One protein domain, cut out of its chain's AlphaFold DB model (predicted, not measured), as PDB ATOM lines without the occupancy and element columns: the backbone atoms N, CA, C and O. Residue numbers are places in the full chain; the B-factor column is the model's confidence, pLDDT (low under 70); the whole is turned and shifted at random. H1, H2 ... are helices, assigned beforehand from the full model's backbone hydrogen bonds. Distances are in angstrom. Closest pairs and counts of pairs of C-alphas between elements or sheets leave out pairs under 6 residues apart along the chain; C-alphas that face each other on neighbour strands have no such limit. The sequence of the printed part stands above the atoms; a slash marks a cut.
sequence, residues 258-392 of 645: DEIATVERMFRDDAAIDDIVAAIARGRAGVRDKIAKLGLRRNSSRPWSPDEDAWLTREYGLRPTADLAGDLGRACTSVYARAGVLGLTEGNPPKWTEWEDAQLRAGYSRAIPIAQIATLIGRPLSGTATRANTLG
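Overview. This is residues 258 to 392 of the 645 residues of an uncharacterized protein of Exiguobacterium sp. S17 (UniProt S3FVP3). Three small lobes, each of three short helices, make a V: H4 to H6 form the lobe at the corner, H1 to H3 one arm and H7 to H9 the other. In each lobe the first two helices form a hairpin and the third crosses. The printed part has 135 residues, with nine named helices, H1 to H9, and no named strand; the class is all helix. It is compact, with a radius of gyration of the C-alphas of 16.2 A and spans of 49 by 36 by 21 A.

Along the chain. H1, residues 258 to 268, begins at C-alpha 258 (116.194, 92.321, 115.133) and is 15.0 A long. H2 is residues 273 to 280 and H3 residues 284 to 293. H4 is residues 306 to 315, H5 residues 321 to 328 and H6 residues 332 to 341. H7, residues 354 to 365, is 16.5 A long. H8 is residues 370 to 376; H9, residues 381 to 390, ends at C-alpha 390 (142.665, 130.060, 121.985).

Arrangement. H1 and H2, a hairpin, touch at Glu 259 and Ile 280, their closest C-alphas, 6.3 A apart. H3 touches H2 about perpendicular, at 85 degrees. H3 and H5 only just touch, with 3 pairs of C-alphas within 8 A, Ala 292 and Gly 326 closest at 7.6 A. H5, the hub, touches H6 at 90 degrees, about perpendicular, and only just touches H4, with 3 such pairs. H7 touches H8 with residues 359 to 364 alone, at a steep tilt of 43 degrees. H8 touches H9, the C-alphas of Ala 374 and Leu 381 closest at 5.4 A. H7, H8 and H9 are apart from the other six helices. In each of the nine helices every O i to N i+4 pair is within hydrogen-bond range.

Size, cuts and confidence. The farthest C-alphas, those of Ala 281 and Gly 392, are 49.7 A apart. The printed part has no cut. The links H3 to H4 and H6 to H7, 12 residues each, are long. Mean pLDDT of the printed part is 79.7; 17 residues are under 70, among them 297 to 302 and 345 to 350.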
ATOM      1  N   ASP A 258     117.247  91.784 116.004       78.88
ATOM      2  CA  ASP A 258     116.194  92.321 115.133       78.88
ATOM      3  C   ASP A 258     115.616  93.643 115.652       78.88
ATOM      4  O   ASP A 258     115.341  94.557 114.870       78.88
ATOM      5  N   GLU A 259     115.498  93.798 116.977       88.19
ATOM      6  CA  GLU A 259     115.166  95.085 117.597       88.19
ATOM      7  C   GLU A 259     116.262  96.121 117.310       88.19
ATOM      8  O   GLU A 259     115.964  97.262 116.964       88.19
ATOM      9  N   ILE A 260     117.539  95.727 117.401       87.75
ATOM     10  CA  ILE A 260     118.686  96.599 117.100       87.75
ATOM     11  C   ILE A 260     118.689  96.999 115.621       87.75
ATOM     12  O   ILE A 260     118.750  98.189 115.314       87.75
ATOM     13  N   ALA A 261     118.553  96.036 114.709       85.81
ATOM     14  CA  ALA A 261     118.494  96.280 113.271       85.81
ATOM     15  C   ALA A 261     117.286  97.147 112.880       85.81
ATOM     16  O   ALA A 261     117.389  97.984 111.981       85.81
ATOM     17  N   THR A 262     116.154  97.005 113.577       87.94
ATOM     18  CA  THR A 262     114.963  97.837 113.354       87.94
ATOM     19  C   THR A 262     115.153  99.260 113.879       87.94
ATOM     20  O   THR A 262     114.813 100.195 113.153       87.94
ATOM     21  N   VAL A 263     115.780  99.455 115.053       89.12
ATOM     22  CA  VAL A 263     116.222 100.791 115.505       89.12
ATOM     23  C   VAL A 263     117.160 101.409 114.471       89.12
ATOM     24  O   VAL A 263     116.916 102.527 114.032       89.12
ATOM     25  N   GLU A 264     118.212 100.707 114.047       85.81
ATOM     26  CA  GLU A 264     119.201 101.245 113.104       85.81
ATOM     27  C   GLU A 264     118.606 101.597 111.739       85.81
ATOM     28  O   GLU A 264     118.949 102.636 111.176       85.81
ATOM     29  N   ARG A 265     117.709 100.755 111.210       88.69
ATOM     30  CA  ARG A 265     116.976 101.000 109.963       88.69
ATOM     31  C   ARG A 265     116.076 102.224 110.095       88.69
ATOM     32  O   ARG A 265     116.340 103.239 109.464       88.69
ATOM     33  N   MET A 266     115.093 102.189 110.989       87.62
ATOM     34  CA  MET A 266     114.118 103.277 111.113       87.62
ATOM     35  C   MET A 266     114.750 104.603 111.571       87.62
ATOM     36  O   MET A 266     114.279 105.676 111.199       87.62
ATOM     37  N   PHE A 267     115.846 104.561 112.336       82.06
ATOM     38  CA  PHE A 267     116.592 105.766 112.702       82.06
ATOM     39  C   PHE A 267     117.341 106.379 111.508       82.06
ATOM     40  O   PHE A 267     117.370 107.608 111.395       82.06
ATOM     41  N   ARG A 268     117.914 105.540 110.627       78.00
ATOM     42  CA  ARG A 268     118.543 105.928 109.348       78.00
ATOM     43  C   ARG A 268     117.516 106.492 108.361       78.00
ATOM     44  O   ARG A 268     117.819 107.470 107.688       78.00
ATOM     45  N   ASP A 269     116.306 105.940 108.367       77.06
ATOM     46  CA  ASP A 269     115.171 106.338 107.521       77.06
ATOM     47  C   ASP A 269     114.403 107.575 108.074       77.06
ATOM     48  O   ASP A 269     113.302 107.888 107.632       77.06
ATOM     49  N   ASP A 270     114.980 108.280 109.059       71.62
ATOM     50  CA  ASP A 270     114.476 109.482 109.763       71.62
ATOM     51  C   ASP A 270     113.085 109.375 110.442       71.62
ATOM     52  O   ASP A 270     112.512 110.388 110.851       71.62
ATOM     53  N   ALA A 271     112.571 108.157 110.665       79.25
ATOM     54  CA  ALA A 271     111.302 107.911 111.364       79.25
ATOM     55  C   ALA A 271     111.289 108.512 112.785       79.25
ATOM     56  O   ALA A 271     112.344 108.646 113.420       79.25
ATOM     57  N   ALA A 272     110.126 108.891 113.319       77.81
ATOM     58  CA  ALA A 272     110.038 109.464 114.662       77.81
ATOM     59  C   ALA A 272     110.386 108.423 115.739       77.81
ATOM     60  O   ALA A 272     110.199 107.222 115.555       77.81
ATOM     61  N   ILE A 273     110.849 108.885 116.909       79.62
ATOM     62  CA  ILE A 273     111.093 107.992 118.059       79.62
ATOM     63  C   ILE A 273     109.811 107.229 118.422       79.62
ATOM     64  O   ILE A 273     109.890 106.074 118.817       79.62
ATOM     65  N   ASP A 274     108.645 107.844 118.229       80.25
ATOM     66  CA  ASP A 274     107.350 107.237 118.532       80.25
ATOM     67  C   ASP A 274     106.943 106.162 117.509       80.25
ATOM     68  O   ASP A 274     106.381 105.141 117.898       80.25
ATOM     69  N   ASP A 275     107.336 106.313 116.239       84.19
ATOM     70  CA  ASP A 275     107.171 105.276 115.211       84.19
ATOM     71  C   ASP A 275     108.077 104.069 115.516       84.19
ATOM     72  O   ASP A 275     107.669 102.918 115.379       84.19
ATOM     73  N   ILE A 276     109.306 104.328 115.985       86.88
ATOM     74  CA  ILE A 276     110.269 103.300 116.420       86.88
ATOM     75  C   ILE A 276     109.771 102.597 117.697       86.88
ATOM     76  O   ILE A 276     109.888 101.380 117.822       86.88
ATOM     77  N   VAL A 277     109.171 103.336 118.633       90.88
ATOM     78  CA  VAL A 277     108.494 102.794 119.826       90.88
ATOM     79  C   VAL A 277     107.335 101.881 119.431       90.88
ATOM     80  O   VAL A 277     107.229 100.785 119.976       90.88
ATOM     81  N   ALA A 278     106.501 102.293 118.471       88.44
ATOM     82  CA  ALA A 278     105.375 101.498 117.989       88.44
ATOM     83  C   ALA A 278     105.832 100.229 117.246       88.44
ATOM     84  O   ALA A 278     105.332  99.144 117.528       88.44
ATOM     85  N   ALA A 279     106.822 100.342 116.355       86.75
ATOM     86  CA  ALA A 279     107.321  99.224 115.550       86.75
ATOM     87  C   ALA A 279     108.095  98.158 116.350       86.75
ATOM     88  O   ALA A 279     108.230  97.030 115.883       86.75
ATOM     89  N   ILE A 280     108.619  98.511 117.530       87.56
ATOM     90  CA  ILE A 280     109.435  97.623 118.380       87.56
ATOM     91  C   ILE A 280     108.708  97.300 119.708       87.56
ATOM     92  O   ILE A 280     109.191  96.513 120.512       87.56
ATOM     93  N   ALA A 281     107.537  97.898 119.963       82.69
ATOM     94  CA  ALA A 281     106.756  97.770 121.203       82.69
ATOM     95  C   ALA A 281     107.546  98.066 122.506       82.69
ATOM     96  O   ALA A 281     107.195  97.600 123.594       82.69
ATOM     97  N   ARG A 282     108.618  98.868 122.421       85.12
ATOM     98  CA  ARG A 282     109.506  99.224 123.544       85.12
ATOM     99  C   ARG A 282     109.215 100.626 124.060       85.12
ATOM    100  O   ARG A 282     109.077 101.563 123.283       85.12
ATOM    101  N   GLY A 283     109.221 100.809 125.381       84.94
ATOM    102  CA  GLY A 283     109.000 102.121 126.000       84.94
ATOM    103  C   GLY A 283     109.999 103.198 125.537       84.94
ATOM    104  O   GLY A 283     111.208 102.961 125.487       84.94
ATOM    105  N   ARG A 284     109.492 104.412 125.267       83.12
ATOM    106  CA  ARG A 284     110.225 105.573 124.704       83.12
ATOM    107  C   ARG A 284     111.579 105.860 125.369       83.12
ATOM    108  O   ARG A 284     112.542 106.185 124.679       83.12
ATOM    109  N   ALA A 285     111.676 105.714 126.692       76.38
ATOM    110  CA  ALA A 285     112.928 105.903 127.429       76.38
ATOM    111  C   ALA A 285     113.997 104.847 127.079       76.38
ATOM    112  O   ALA A 285     115.153 105.201 126.863       76.38
ATOM    113  N   GLY A 286     113.609 103.573 126.951       83.31
ATOM    114  CA  GLY A 286     114.513 102.486 126.561       83.31
ATOM    115  C   GLY A 286     114.991 102.612 125.113       83.31
ATOM    116  O   GLY A 286     116.169 102.409 124.838       83.31
ATOM    117  N   VAL A 287     114.109 103.031 124.197       85.69
ATOM    118  CA  VAL A 287     114.481 103.323 122.799       85.69
ATOM    119  C   VAL A 287     115.503 104.468 122.731       85.69
ATOM    120  O   VAL A 287     116.520 104.336 122.051       85.69
ATOM    121  N   ARG A 288     115.302 105.557 123.493       78.44
ATOM    122  CA  ARG A 288     116.275 106.662 123.605       78.44
ATOM    123  C   ARG A 288     117.623 106.209 124.171       78.44
ATOM    124  O   ARG A 288     118.652 106.519 123.579       78.44
ATOM    125  N   ASP A 289     117.627 105.465 125.275       78.62
ATOM    126  CA  ASP A 289     118.847 104.921 125.890       78.62
ATOM    127  C   ASP A 289     119.608 103.989 124.929       78.62
ATOM    128  O   ASP A 289     120.831 104.078 124.801       78.62
ATOM    129  N   LYS A 290     118.896 103.159 124.160       85.38
ATOM    130  CA  LYS A 290     119.510 102.301 123.144       85.38
ATOM    131  C   LYS A 290     120.107 103.100 121.984       85.38
ATOM    132  O   LYS A 290     121.255 102.853 121.627       85.38
ATOM    133  N   ILE A 291     119.393 104.092 121.448       82.94
ATOM    134  CA  ILE A 291     119.908 105.039 120.436       82.94
ATOM    135  C   ILE A 291     121.142 105.791 120.971       82.94
ATOM    136  O   ILE A 291     122.124 105.992 120.252       82.94
ATOM    137  N   ALA A 292     121.137 106.163 122.256       73.69
ATOM    138  CA  ALA A 292     122.278 106.788 122.912       73.69
ATOM    139  C   ALA A 292     123.495 105.847 122.960       73.69
ATOM    140  O   ALA A 292     124.571 106.259 122.520       73.69
ATOM    141  N   LYS A 293     123.307 104.598 123.416       75.12
ATOM    142  CA  LYS A 293     124.336 103.547 123.553       75.12
ATOM    143  C   LYS A 293     124.881 103.022 122.223       75.12
ATOM    144  O   LYS A 293     126.069 102.734 122.140       75.12
ATOM    145  N   LEU A 294     124.053 102.947 121.179       76.25
ATOM    146  CA  LEU A 294     124.473 102.620 119.807       76.25
ATOM    147  C   LEU A 294     125.193 103.795 119.108       76.25
ATOM    148  O   LEU A 294     125.598 103.674 117.956       76.25
ATOM    149  N   GLY A 295     125.333 104.958 119.761       67.31
ATOM    150  CA  GLY A 295     125.999 106.138 119.192       67.31
ATOM    151  C   GLY A 295     125.235 106.819 118.046       67.31
ATOM    152  O   GLY A 295     125.749 107.760 117.442       67.31
ATOM    153  N   LEU A 296     124.006 106.385 117.758       71.38
ATOM    154  CA  LEU A 296     123.206 106.838 116.622       71.38
ATOM    155  C   LEU A 296     122.803 108.312 116.787       71.38
ATOM    156  O   LEU A 296     122.114 108.683 117.740       71.38
ATOM    157  N   ARG A 297     123.241 109.180 115.869       67.75
ATOM    158  CA  ARG A 297     122.905 110.615 115.825       67.75
ATOM    159  C   ARG A 297     122.628 111.017 114.378       67.75
ATOM    160  O   ARG A 297     123.377 110.624 113.489       67.75
ATOM    161  N   ARG A 298     121.572 111.801 114.138       63.38
ATOM    162  CA  ARG A 298     121.119 112.166 112.783       63.38
ATOM    163  C   ARG A 298     120.894 113.665 112.607       63.38
ATOM    164  O   ARG A 298     120.311 114.332 113.465       63.38
ATOM    165  N   ASN A 299     121.303 114.183 111.450       54.78
ATOM    166  CA  ASN A 299     120.891 115.497 110.957       54.78
ATOM    167  C   ASN A 299     119.466 115.373 110.386       54.78
ATOM    168  O   ASN A 299     119.294 115.375 109.173       54.78
ATOM    169  N   SER A 300     118.478 115.183 111.269       55.97
ATOM    170  CA  SER A 300     117.078 114.919 110.900       55.97
ATOM    171  C   SER A 300     116.540 115.975 109.926       55.97
ATOM    172  O   SER A 300     116.676 117.177 110.184       55.97
ATOM    173  N   SER A 301     115.957 115.515 108.818       57.81
ATOM    174  CA  SER A 301     115.299 116.331 107.791       57.81
ATOM    175  C   SER A 301     113.812 116.543 108.091       57.81
ATOM    176  O   SER A 301     113.214 117.479 107.556       57.81
ATOM    177  N   ARG A 302     113.235 115.728 108.989       69.88
ATOM    178  CA  ARG A 302     111.899 115.891 109.577       69.88
ATOM    179  C   ARG A 302     111.627 117.360 109.954       69.88
ATOM    180  O   ARG A 302     112.425 117.943 110.700       69.88
ATOM    181  N   PRO A 303     110.490 117.950 109.531       74.12
ATOM    182  CA  PRO A 303     110.056 119.270 109.985       74.12
ATOM    183  C   PRO A 303     110.036 119.395 111.513       74.12
ATOM    184  O   PRO A 303     109.923 118.399 112.227       74.12
ATOM    185  N   TRP A 304     110.146 120.620 112.019       80.88
ATOM    186  CA  TRP A 304     109.991 120.920 113.445       80.88
ATOM    187  C   TRP A 304     108.506 121.055 113.790       80.88
ATOM    188  O   TRP A 304     107.787 121.761 113.079       80.88
ATOM    189  N   SER A 305     108.046 120.379 114.846       82.19
ATOM    190  CA  SER A 305     106.678 120.544 115.349       82.19
ATOM    191  C   SER A 305     106.556 121.758 116.285       82.19
ATOM    192  O   SER A 305     107.543 122.145 116.920       82.19
ATOM    193  N   PRO A 306     105.346 122.334 116.446       82.75
ATOM    194  CA  PRO A 306     105.109 123.406 117.413       82.75
ATOM    195  C   PRO A 306     105.481 123.022 118.853       82.75
ATOM    196  O   PRO A 306     105.945 123.870 119.609       82.75
ATOM    197  N   ASP A 307     105.332 121.747 119.226       80.31
ATOM    198  CA  ASP A 307     105.713 121.247 120.553       80.31
ATOM    199  C   ASP A 307     107.235 121.193 120.734       80.31
ATOM    200  O   ASP A 307     107.738 121.562 121.795       80.31
ATOM    201  N   GLU A 308     107.982 120.785 119.700       84.75
ATOM    202  CA  GLU A 308     109.450 120.847 119.708       84.75
ATOM    203  C   GLU A 308     109.936 122.300 119.811       84.75
ATOM    204  O   GLU A 308     110.890 122.567 120.537       84.75
ATOM    205  N   ASP A 309     109.259 123.245 119.150       89.75
ATOM    206  CA  ASP A 309     109.575 124.676 119.215       89.75
ATOM    207  C   ASP A 309     109.251 125.293 120.580       89.75
ATOM    208  O   ASP A 309     110.069 126.029 121.135       89.75
ATOM    209  N   ALA A 310     108.082 124.991 121.151       85.38
ATOM    210  CA  ALA A 310     107.670 125.471 122.469       85.38
ATOM    211  C   ALA A 310     108.545 124.877 123.585       85.38
ATOM    212  O   ALA A 310     108.902 125.566 124.544       85.38
ATOM    213  N   TRP A 311     108.949 123.611 123.442       87.25
ATOM    214  CA  TRP A 311     109.917 122.967 124.324       87.25
ATOM    215  C   TRP A 311     111.305 123.605 124.182       87.25
ATOM    216  O   TRP A 311     111.892 124.007 125.185       87.25
ATOM    217  N   LEU A 312     111.799 123.795 122.953       88.25
ATOM    218  CA  LEU A 312     113.100 124.418 122.707       88.25
ATOM    219  C   LEU A 312     113.150 125.865 123.220       88.25
ATOM    220  O   LEU A 312     114.133 126.250 123.843       88.25
ATOM    221  N   THR A 313     112.074 126.634 123.042       87.06
ATOM    222  CA  THR A 313     111.932 128.017 123.535       87.06
ATOM    223  C   THR A 313     112.076 128.126 125.057       87.06
ATOM    224  O   THR A 313     112.568 129.137 125.550       87.06
ATOM    225  N   ARG A 314     111.686 127.088 125.809       84.31
ATOM    226  CA  ARG A 314     111.805 127.051 127.276       84.31
ATOM    227  C   ARG A 314     113.172 126.553 127.756       84.31
ATOM    228  O   ARG A 314     113.680 127.053 128.752       84.31
ATOM    229  N   GLU A 315     113.750 125.556 127.087       83.12
ATOM    230  CA  GLU A 315     114.950 124.846 127.567       83.12
ATOM    231  C   GLU A 315     116.276 125.395 126.997       83.12
ATOM    232  O   GLU A 315     117.350 125.183 127.573       83.12
ATOM    233  N   TYR A 316     116.236 126.076 125.847       82.44
ATOM    234  CA  TYR A 316     117.435 126.525 125.140       82.44
ATOM    235  C   TYR A 316     118.172 127.632 125.902       82.44
ATOM    236  O   TYR A 316     117.620 128.682 126.212       82.44
ATOM    237  N   GLY A 317     119.452 127.391 126.192       76.50
ATOM    238  CA  GLY A 317     120.290 128.282 127.000       76.50
ATOM    239  C   GLY A 317     120.296 127.957 128.498       76.50
ATOM    240  O   GLY A 317     121.244 128.352 129.174       76.50
ATOM    241  N   LEU A 318     119.321 127.187 129.002       78.06
ATOM    242  CA  LEU A 318     119.327 126.670 130.380       78.06
ATOM    243  C   LEU A 318     120.135 125.372 130.509       78.06
ATOM    244  O   LEU A 318     120.822 125.166 131.508       78.06
ATOM    245  N   ARG A 319     120.065 124.498 129.496       79.19
ATOM    246  CA  ARG A 319     120.738 123.187 129.470       79.19
ATOM    247  C   ARG A 319     121.759 123.081 128.325       79.19
ATOM    248  O   ARG A 319     121.609 123.770 127.310       79.19
ATOM    249  N   PRO A 320     122.784 122.210 128.440       74.69
ATOM    250  CA  PRO A 320     123.706 121.913 127.346       74.69
ATOM    251  C   PRO A 320     122.971 121.488 126.069       74.69
ATOM    252  O   PRO A 320     122.113 120.608 126.089       74.69
ATOM    253  N   THR A 321     123.342 122.060 124.921       74.19
ATOM    254  CA  THR A 321     122.670 121.768 123.638       74.19
ATOM    255  C   THR A 321     122.815 120.301 123.204       74.19
ATOM    256  O   THR A 321     121.994 119.820 122.431       74.19
ATOM    257  N   ALA A 322     123.812 119.575 123.726       67.94
ATOM    258  CA  ALA A 322     123.957 118.130 123.539       67.94
ATOM    259  C   ALA A 322     122.832 117.322 124.216       67.94
ATOM    260  O   ALA A 322     122.357 116.343 123.641       67.94
ATOM    261  N   ASP A 323     122.356 117.765 125.381       73.25
ATOM    262  CA  ASP A 323     121.262 117.112 126.106       73.25
ATOM    263  C   ASP A 323     119.928 117.401 125.408       73.25
ATOM    264  O   ASP A 323     119.138 116.490 125.173       73.25
ATOM    265  N   LEU A 324     119.726 118.654 124.975       80.50
ATOM    266  CA  LEU A 324     118.566 119.064 124.170       80.50
ATOM    267  C   LEU A 324     118.488 118.282 122.848       80.50
ATOM    268  O   LEU A 324     117.420 117.835 122.438       80.50
ATOM    269  N   ALA A 325     119.633 118.080 122.193       76.75
ATOM    270  CA  ALA A 325     119.770 117.246 121.003       76.75
ATOM    271  C   ALA A 325     119.417 115.770 121.278       76.75
ATOM    272  O   ALA A 325     118.722 115.141 120.478       76.75
ATOM    273  N   GLY A 326     119.843 115.233 122.428       68.19
ATOM    274  CA  GLY A 326     119.493 113.887 122.888       68.19
ATOM    275  C   GLY A 326     117.994 113.707 123.152       68.19
ATOM    276  O   GLY A 326     117.397 112.764 122.634       68.19
ATOM    277  N   ASP A 327     117.374 114.634 123.887       75.75
ATOM    278  CA  ASP A 327     115.939 114.617 124.209       75.75
ATOM    279  C   ASP A 327     115.052 114.675 122.952       75.75
ATOM    280  O   ASP A 327     114.040 113.971 122.868       75.75
ATOM    281  N   LEU A 328     115.452 115.485 121.964       75.50
ATOM    282  CA  LEU A 328     114.749 115.668 120.690       75.50
ATOM    283  C   LEU A 328     115.080 114.595 119.634       75.50
ATOM    284  O   LEU A 328     114.398 114.510 118.616       75.50
ATOM    285  N   GLY A 329     116.133 113.789 119.817       69.75
ATOM    286  CA  GLY A 329     116.603 112.837 118.797       69.75
ATOM    287  C   GLY A 329     117.164 113.497 117.524       69.75
ATOM    288  O   GLY A 329     117.154 112.890 116.449       69.75
ATOM    289  N   ARG A 330     117.640 114.744 117.630       75.31
ATOM    290  CA  ARG A 330     118.162 115.573 116.525       75.31
ATOM    291  C   ARG A 330     119.632 115.920 116.779       75.31
ATOM    292  O   ARG A 330     120.072 115.959 117.917       75.31
ATOM    293  N   ALA A 331     120.418 116.208 115.744       69.06
ATOM    294  CA  ALA A 331     121.783 116.712 115.929       69.06
ATOM    295  C   ALA A 331     121.802 118.147 116.496       69.06
ATOM    296  O   ALA A 331     120.970 118.976 116.118       69.06
ATOM    297  N   CYS A 332     122.804 118.483 117.322       73.19
ATOM    298  CA  CYS A 332     122.970 119.819 117.918       73.19
ATOM    299  C   CYS A 332     122.984 120.944 116.869       73.19
ATOM    300  O   CYS A 332     122.479 122.032 117.114       73.19
ATOM    301  N   THR A 333     123.524 120.675 115.679       70.50
ATOM    302  CA  THR A 333     123.521 121.575 114.515       70.50
ATOM    303  C   THR A 333     122.111 121.956 114.057       70.50
ATOM    304  O   THR A 333     121.874 123.115 113.727       70.50
ATOM    305  N   SER A 334     121.167 121.010 114.087       77.06
ATOM    306  CA  SER A 334     119.747 121.250 113.796       77.06
ATOM    307  C   SER A 334     119.102 122.089 114.905       77.06
ATOM    308  O   SER A 334     118.399 123.055 114.615       77.06
ATOM    309  N   VAL A 335     119.426 121.800 116.173       81.50
ATOM    310  CA  VAL A 335     118.968 122.585 117.337       81.50
ATOM    311  C   VAL A 335     119.460 124.038 117.263       81.50
ATOM    312  O   VAL A 335     118.661 124.957 117.413       81.50
ATOM    313  N   TYR A 336     120.741 124.267 116.951       76.69
ATOM    314  CA  TYR A 336     121.301 125.609 116.742       76.69
ATOM    315  C   TYR A 336     120.633 126.346 115.572       76.69
ATOM    316  O   TYR A 336     120.330 127.533 115.691       76.69
ATOM    317  N   ALA A 337     120.372 125.657 114.455       77.75
ATOM    318  CA  ALA A 337     119.676 126.246 113.315       77.75
ATOM    319  C   ALA A 337     118.235 126.650 113.671       77.75
ATOM    320  O   ALA A 337     117.812 127.756 113.333       77.75
ATOM    321  N   ARG A 338     117.492 125.803 114.399       86.19
ATOM    322  CA  ARG A 338     116.120 126.128 114.813       86.19
ATOM    323  C   ARG A 338     116.070 127.229 115.862       86.19
ATOM    324  O   ARG A 338     115.256 128.131 115.722       86.19
ATOM    325  N   ALA A 339     116.969 127.217 116.843       82.81
ATOM    326  CA  ALA A 339     117.076 128.288 117.829       82.81
ATOM    327  C   ALA A 339     117.346 129.658 117.176       82.81
ATOM    328  O   ALA A 339     116.787 130.658 117.616       82.81
ATOM    329  N   GLY A 340     118.123 129.697 116.085       77.00
ATOM    330  CA  GLY A 340     118.285 130.901 115.263       77.00
ATOM    331  C   GLY A 340     116.993 131.345 114.562       77.00
ATOM    332  O   GLY A 340     116.671 132.529 114.574       77.00
ATOM    333  N   VAL A 341     116.218 130.406 114.004       82.69
ATOM    334  CA  VAL A 341     114.909 130.689 113.372       82.69
ATOM    335  C   VAL A 341     113.857 131.151 114.389       82.69
ATOM    336  O   VAL A 341     113.042 132.011 114.070       82.69
ATOM    337  N   LEU A 342     113.891 130.624 115.616       84.12
ATOM    338  CA  LEU A 342     113.015 131.016 116.726       84.12
ATOM    339  C   LEU A 342     113.484 132.292 117.459       84.12
ATOM    340  O   LEU A 342     112.855 132.704 118.427       84.12
ATOM    341  N   GLY A 343     114.592 132.916 117.037       79.56
ATOM    342  CA  GLY A 343     115.130 134.132 117.662       79.56
ATOM    343  C   GLY A 343     115.803 133.930 119.028       79.56
ATOM    344  O   GLY A 343     116.213 134.902 119.652       79.56
ATOM    345  N   LEU A 344     115.980 132.684 119.481       78.75
ATOM    346  CA  LEU A 344     116.525 132.322 120.801       78.75
ATOM    347  C   LEU A 344     118.044 132.564 120.927       78.75
ATOM    348  O   LEU A 344     118.630 132.363 121.989       78.75
ATOM    349  N   THR A 345     118.716 132.958 119.842       65.12
ATOM    350  CA  THR A 345     120.153 133.262 119.812       65.12
ATOM    351  C   THR A 345     120.418 134.767 119.826       65.12
ATOM    352  O   THR A 345     120.784 135.345 118.799       65.12
ATOM    353  N   GLU A 346     120.287 135.413 120.987       53.78
ATOM    354  CA  GLU A 346     120.725 136.806 121.135       53.78
ATOM    355  C   GLU A 346     122.259 136.935 121.060       53.78
ATOM    356  O   GLU A 346     122.999 136.590 121.982       53.78
ATOM    357  N   GLY A 347     122.742 137.489 119.945       53.56
ATOM    358  CA  GLY A 347     124.018 138.208 119.829       53.56
ATOM    359  C   GLY A 347     125.327 137.405 119.860       53.56
ATOM    360  O   GLY A 347     126.310 137.868 119.283       53.56
ATOM    361  N   ASN A 348     125.391 136.236 120.502       53.41
ATOM    362  CA  ASN A 348     126.639 135.481 120.668       53.41
ATOM    363  C   ASN A 348     126.355 133.964 120.752       53.41
ATOM    364  O   ASN A 348     125.440 133.574 121.479       53.41
ATOM    365  N   PRO A 349     127.107 133.074 120.067       58.44
ATOM    366  CA  PRO A 349     127.002 131.634 120.316       58.44
ATOM    367  C   PRO A 349     127.246 131.308 121.803       58.44
ATOM    368  O   PRO A 349     128.065 131.984 122.436       58.44
ATOM    369  N   PRO A 350     126.603 130.262 122.365       67.44
ATOM    370  CA  PRO A 350     126.752 129.908 123.776       67.44
ATOM    371  C   PRO A 350     128.218 129.784 124.194       67.44
ATOM    372  O   PRO A 350     129.044 129.290 123.418       67.44
ATOM    373  N   LYS A 351     128.538 130.213 125.421       79.38
ATOM    374  CA  LYS A 351     129.903 130.143 125.970       79.38
ATOM    375  C   LYS A 351     130.466 128.722 125.838       79.38
ATOM    376  O   LYS A 351     129.723 127.744 125.847       79.38
ATOM    377  N   TRP A 352     131.784 128.622 125.696       82.56
ATOM    378  CA  TRP A 352     132.475 127.334 125.700       82.56
ATOM    379  C   TRP A 352     132.472 126.755 127.112       82.56
ATOM    380  O   TRP A 352     132.860 127.438 128.059       82.56
ATOM    381  N   THR A 353     132.008 125.517 127.230       83.56
ATOM    382  CA  THR A 353     131.948 124.763 128.484       83.56
ATOM    383  C   THR A 353     133.255 124.015 128.742       83.56
ATOM    384  O   THR A 353     134.017 123.710 127.821       83.56
ATOM    385  N   GLU A 354     133.510 123.664 130.002       79.44
ATOM    386  CA  GLU A 354     134.710 122.906 130.380       79.44
ATOM    387  C   GLU A 354     134.743 121.508 129.743       79.44
ATOM    388  O   GLU A 354     135.816 121.025 129.379       79.44
ATOM    389  N   TRP A 355     133.572 120.893 129.529       82.94
ATOM    390  CA  TRP A 355     133.442 119.621 128.815       82.94
ATOM    391  C   TRP A 355     133.870 119.743 127.347       82.94
ATOM    392  O   TRP A 355     134.642 118.912 126.873       82.94
ATOM    393  N   GLU A 356     133.451 120.792 126.632       84.31
ATOM    394  CA  GLU A 356     133.863 121.019 125.236       84.31
ATOM    395  C   GLU A 356     135.371 121.280 125.121       84.31
ATOM    396  O   GLU A 356     136.031 120.747 124.224       84.31
ATOM    397  N   ASP A 357     135.941 122.042 126.058       89.62
ATOM    398  CA  ASP A 357     137.388 122.239 126.149       89.62
ATOM    399  C   ASP A 357     138.130 120.930 126.484       89.62
ATOM    400  O   ASP A 357     139.241 120.704 126.000       89.62
ATOM    401  N   ALA A 358     137.540 120.046 127.295       84.31
ATOM    402  CA  ALA A 358     138.087 118.720 127.579       84.31
ATOM    403  C   ALA A 358     138.041 117.804 126.342       84.31
ATOM    404  O   ALA A 358     139.052 117.168 126.038       84.31
ATOM    405  N   GLN A 359     136.942 117.800 125.573       84.81
ATOM    406  CA  GLN A 359     136.866 117.081 124.292       84.81
ATOM    407  C   GLN A 359     137.892 117.615 123.282       84.81
ATOM    408  O   GLN A 359     138.545 116.833 122.592       84.81
ATOM    409  N   LEU A 360     138.102 118.936 123.230       88.25
ATOM    410  CA  LEU A 360     139.153 119.551 122.417       88.25
ATOM    411  C   LEU A 360     140.553 119.063 122.817       88.25
ATOM    412  O   LEU A 360     141.313 118.639 121.945       88.25
ATOM    413  N   ARG A 361     140.890 119.072 124.116       89.62
ATOM    414  CA  ARG A 361     142.182 118.574 124.630       89.62
ATOM    415  C   ARG A 361     142.388 117.086 124.316       89.62
ATOM    416  O   ARG A 361     143.427 116.723 123.767       89.62
ATOM    417  N   ALA A 362     141.401 116.243 124.627       83.12
ATOM    418  CA  ALA A 362     141.474 114.790 124.452       83.12
ATOM    419  C   ALA A 362     141.467 114.359 122.975       83.12
ATOM    420  O   ALA A 362     142.165 113.418 122.597       83.12
ATOM    421  N   GLY A 363     140.718 115.056 122.118       85.69
ATOM    422  CA  GLY A 363     140.734 114.812 120.679       85.69
ATOM    423  C   GLY A 363     142.067 115.204 120.043       85.69
ATOM    424  O   GLY A 363     142.610 114.447 119.240       85.69
ATOM    425  N   TYR A 364     142.647 116.339 120.450       86.94
ATOM    426  CA  TYR A 364     143.955 116.776 119.958       86.94
ATOM    427  C   TYR A 364     145.096 115.847 120.392       86.94
ATOM    428  O   TYR A 364     145.926 115.503 119.550       86.94
ATOM    429  N   SER A 365     145.140 115.400 121.654       81.50
ATOM    430  CA  SER A 365     146.180 114.462 122.112       81.50
ATOM    431  C   SER A 365     146.100 113.103 121.409       81.50
ATOM    432  O   SER A 365     147.129 112.490 121.140       81.50
ATOM    433  N   ARG A 366     144.892 112.670 121.024       80.94
ATOM    434  CA  ARG A 366     144.634 111.448 120.241       80.94
ATOM    435  C   ARG A 366     144.715 111.645 118.716       80.94
ATOM    436  O   ARG A 366     144.317 110.752 117.976       80.94
ATOM    437  N   ALA A 367     145.196 112.799 118.243       81.12
ATOM    438  CA  ALA A 367     145.299 113.166 116.823       81.12
ATOM    439  C   ALA A 367     143.987 113.055 116.009       81.12
ATOM    440  O   ALA A 367     144.029 112.891 114.786       81.12
ATOM    441  N   ILE A 368     142.830 113.166 116.669       82.81
ATOM    442  CA  ILE A 368     141.511 113.066 116.036       82.81
ATOM    443  C   ILE A 368     141.279 114.307 115.155       82.81
ATOM    444  O   ILE A 368     141.377 115.432 115.655       82.81
ATOM    445  N   PRO A 369     140.927 114.142 113.863       85.19
ATOM    446  CA  PRO A 369     140.623 115.254 112.971       85.19
ATOM    447  C   PRO A 369     139.617 116.233 113.578       85.19
ATOM    448  O   PRO A 369     138.510 115.854 113.955       85.19
ATOM    449  N   ILE A 370     139.959 117.523 113.600       85.62
ATOM    450  CA  ILE A 370     139.125 118.563 114.226       85.62
ATOM    451  C   ILE A 370     137.683 118.620 113.689       85.62
ATOM    452  O   ILE A 370     136.783 119.006 114.424       85.62
ATOM    453  N   ALA A 371     137.431 118.187 112.448       83.25
ATOM    454  CA  ALA A 371     136.073 118.046 111.923       83.25
ATOM    455  C   ALA A 371     135.247 116.997 112.691       83.25
ATOM    456  O   ALA A 371     134.099 117.265 113.020       83.25
ATOM    457  N   GLN A 372     135.842 115.855 113.053       81.00
ATOM    458  CA  GLN A 372     135.189 114.837 113.884       81.00
ATOM    459  C   GLN A 372     134.983 115.339 115.319       81.00
ATOM    460  O   GLN A 372     133.915 115.118 115.882       81.00
ATOM    461  N   ILE A 373     135.947 116.079 115.888       84.00
ATOM    462  CA  ILE A 373     135.778 116.716 117.210       84.00
ATOM    463  C   ILE A 373     134.622 117.730 117.170       84.00
ATOM    464  O   ILE A 373     133.769 117.710 118.050       84.00
ATOM    465  N   ALA A 374     134.554 118.571 116.132       82.81
ATOM    466  CA  ALA A 374     133.482 119.546 115.926       82.81
ATOM    467  C   ALA A 374     132.102 118.871 115.810       82.81
ATOM    468  O   ALA A 374     131.146 119.327 116.435       82.81
ATOM    469  N   THR A 375     132.007 117.749 115.084       79.94
ATOM    470  CA  THR A 375     130.795 116.917 115.026       79.94
ATOM    471  C   THR A 375     130.434 116.329 116.394       79.94
ATOM    472  O   THR A 375     129.272 116.405 116.781       79.94
ATOM    473  N   LEU A 376     131.409 115.803 117.146       76.62
ATOM    474  CA  LEU A 376     131.201 115.193 118.469       76.62
ATOM    475  C   LEU A 376     130.655 116.189 119.505       76.62
ATOM    476  O   LEU A 376     129.757 115.846 120.267       76.62
ATOM    477  N   ILE A 377     131.163 117.426 119.515       80.12
ATOM    478  CA  ILE A 377     130.667 118.504 120.391       80.12
ATOM    479  C   ILE A 377     129.487 119.287 119.781       80.12
ATOM    480  O   ILE A 377     128.944 120.194 120.406       80.12
ATOM    481  N   GLY A 378     129.105 118.987 118.536       70.06
ATOM    482  CA  GLY A 378     128.007 119.641 117.821       70.06
ATOM    483  C   GLY A 378     128.238 121.105 117.410       70.06
ATOM    484  O   GLY A 378     127.284 121.770 117.003       70.06
ATOM    485  N   ARG A 379     129.465 121.635 117.516       80.44
ATOM    486  CA  ARG A 379     129.815 123.035 117.195       80.44
ATOM    487  C   ARG A 379     130.285 123.181 115.740       80.44
ATOM    488  O   ARG A 379     130.823 122.238 115.164       80.44
ATOM    489  N   PRO A 380     130.171 124.375 115.126       78.06
ATOM    490  CA  PRO A 380     130.733 124.615 113.799       78.06
ATOM    491  C   PRO A 380     132.261 124.440 113.788       78.06
ATOM    492  O   PRO A 380     132.966 124.862 114.709       78.06
ATOM    493  N   LEU A 381     132.785 123.871 112.697       82.81
ATOM    494  CA  LEU A 381     134.219 123.627 112.480       82.81
ATOM    495  C   LEU A 381     135.077 124.890 112.671       82.81
ATOM    496  O   LEU A 381     136.141 124.828 113.283       82.81
ATOM    497  N   SER A 382     134.607 126.042 112.187       80.56
ATOM    498  CA  SER A 382     135.289 127.336 112.322       80.56
ATOM    499  C   SER A 382     135.403 127.788 113.782       80.56
ATOM    500  O   SER A 382     136.497 128.112 114.237       80.56
ATOM    501  N   GLY A 383     134.304 127.747 114.542       84.56
ATOM    502  CA  GLY A 383     134.306 128.062 115.975       84.56
ATOM    503  C   GLY A 383     135.197 127.111 116.777       84.56
ATOM    504  O   GLY A 383     135.964 127.554 117.629       84.56
ATOM    505  N   THR A 384     135.158 125.820 116.438       88.81
ATOM    506  CA  THR A 384     135.987 124.769 117.050       88.81
ATOM    507  C   THR A 384     137.480 125.003 116.791       88.81
ATOM    508  O   THR A 384     138.287 124.929 117.716       88.81
ATOM    509  N   ALA A 385     137.856 125.376 115.560       85.94
ATOM    510  CA  ALA A 385     139.227 125.753 115.210       85.94
ATOM    511  C   ALA A 385     139.704 127.006 115.957       85.94
ATOM    512  O   ALA A 385     140.827 127.030 116.466       85.94
ATOM    513  N   THR A 386     138.851 128.027 116.073       87.88
ATOM    514  CA  THR A 386     139.159 129.236 116.846       87.88
ATOM    515  C   THR A 386     139.373 128.908 118.323       87.88
ATOM    516  O   THR A 386     140.404 129.296 118.867       87.88
ATOM    517  N   ARG A 387     138.484 128.129 118.961       91.62
ATOM    518  CA  ARG A 387     138.650 127.745 120.375       91.62
ATOM    519  C   ARG A 387     139.911 126.922 120.604       91.62
ATOM    520  O   ARG A 387     140.656 127.227 121.529       91.62
ATOM    521  N   ALA A 388     140.189 125.933 119.755       90.00
ATOM    522  CA  ALA A 388     141.404 125.130 119.867       90.00
ATOM    523  C   ALA A 388     142.678 125.994 119.797       90.00
ATOM    524  O   ALA A 388     143.607 125.781 120.574       90.00
ATOM    525  N   ASN A 389     142.695 127.016 118.931       87.75
ATOM    526  CA  ASN A 389     143.780 127.997 118.880       87.75
ATOM    527  C   ASN A 389     143.859 128.855 120.157       87.75
ATOM    528  O   ASN A 389     144.961 129.063 120.659       87.75
ATOM    529  N   THR A 390     142.725 129.316 120.707       90.31
ATOM    530  CA  THR A 390     142.665 130.060 121.985       90.31
ATOM    531  C   THR A 390     143.177 129.231 123.166       90.31
ATOM    532  O   THR A 390     143.858 129.766 124.033       90.31
ATOM    533  N   LEU A 391     142.907 127.924 123.179       89.44
ATOM    534  CA  LEU A 391     143.429 126.968 124.163       89.44
ATOM    535  C   LEU A 391     144.908 126.591 123.932       89.44
ATOM    536  O   LEU A 391     145.430 125.715 124.617       89.44
ATOM    537  N   GLY A 392     145.583 127.193 122.946       85.75
ATOM    538  CA  GLY A 392     146.979 126.907 122.605       85.75
ATOM    539  C   GLY A 392     147.215 125.552 121.925       85.75
ATOM    540  O   GLY A 392     148.358 125.221 121.613       85.75
TER     541      GLY A 392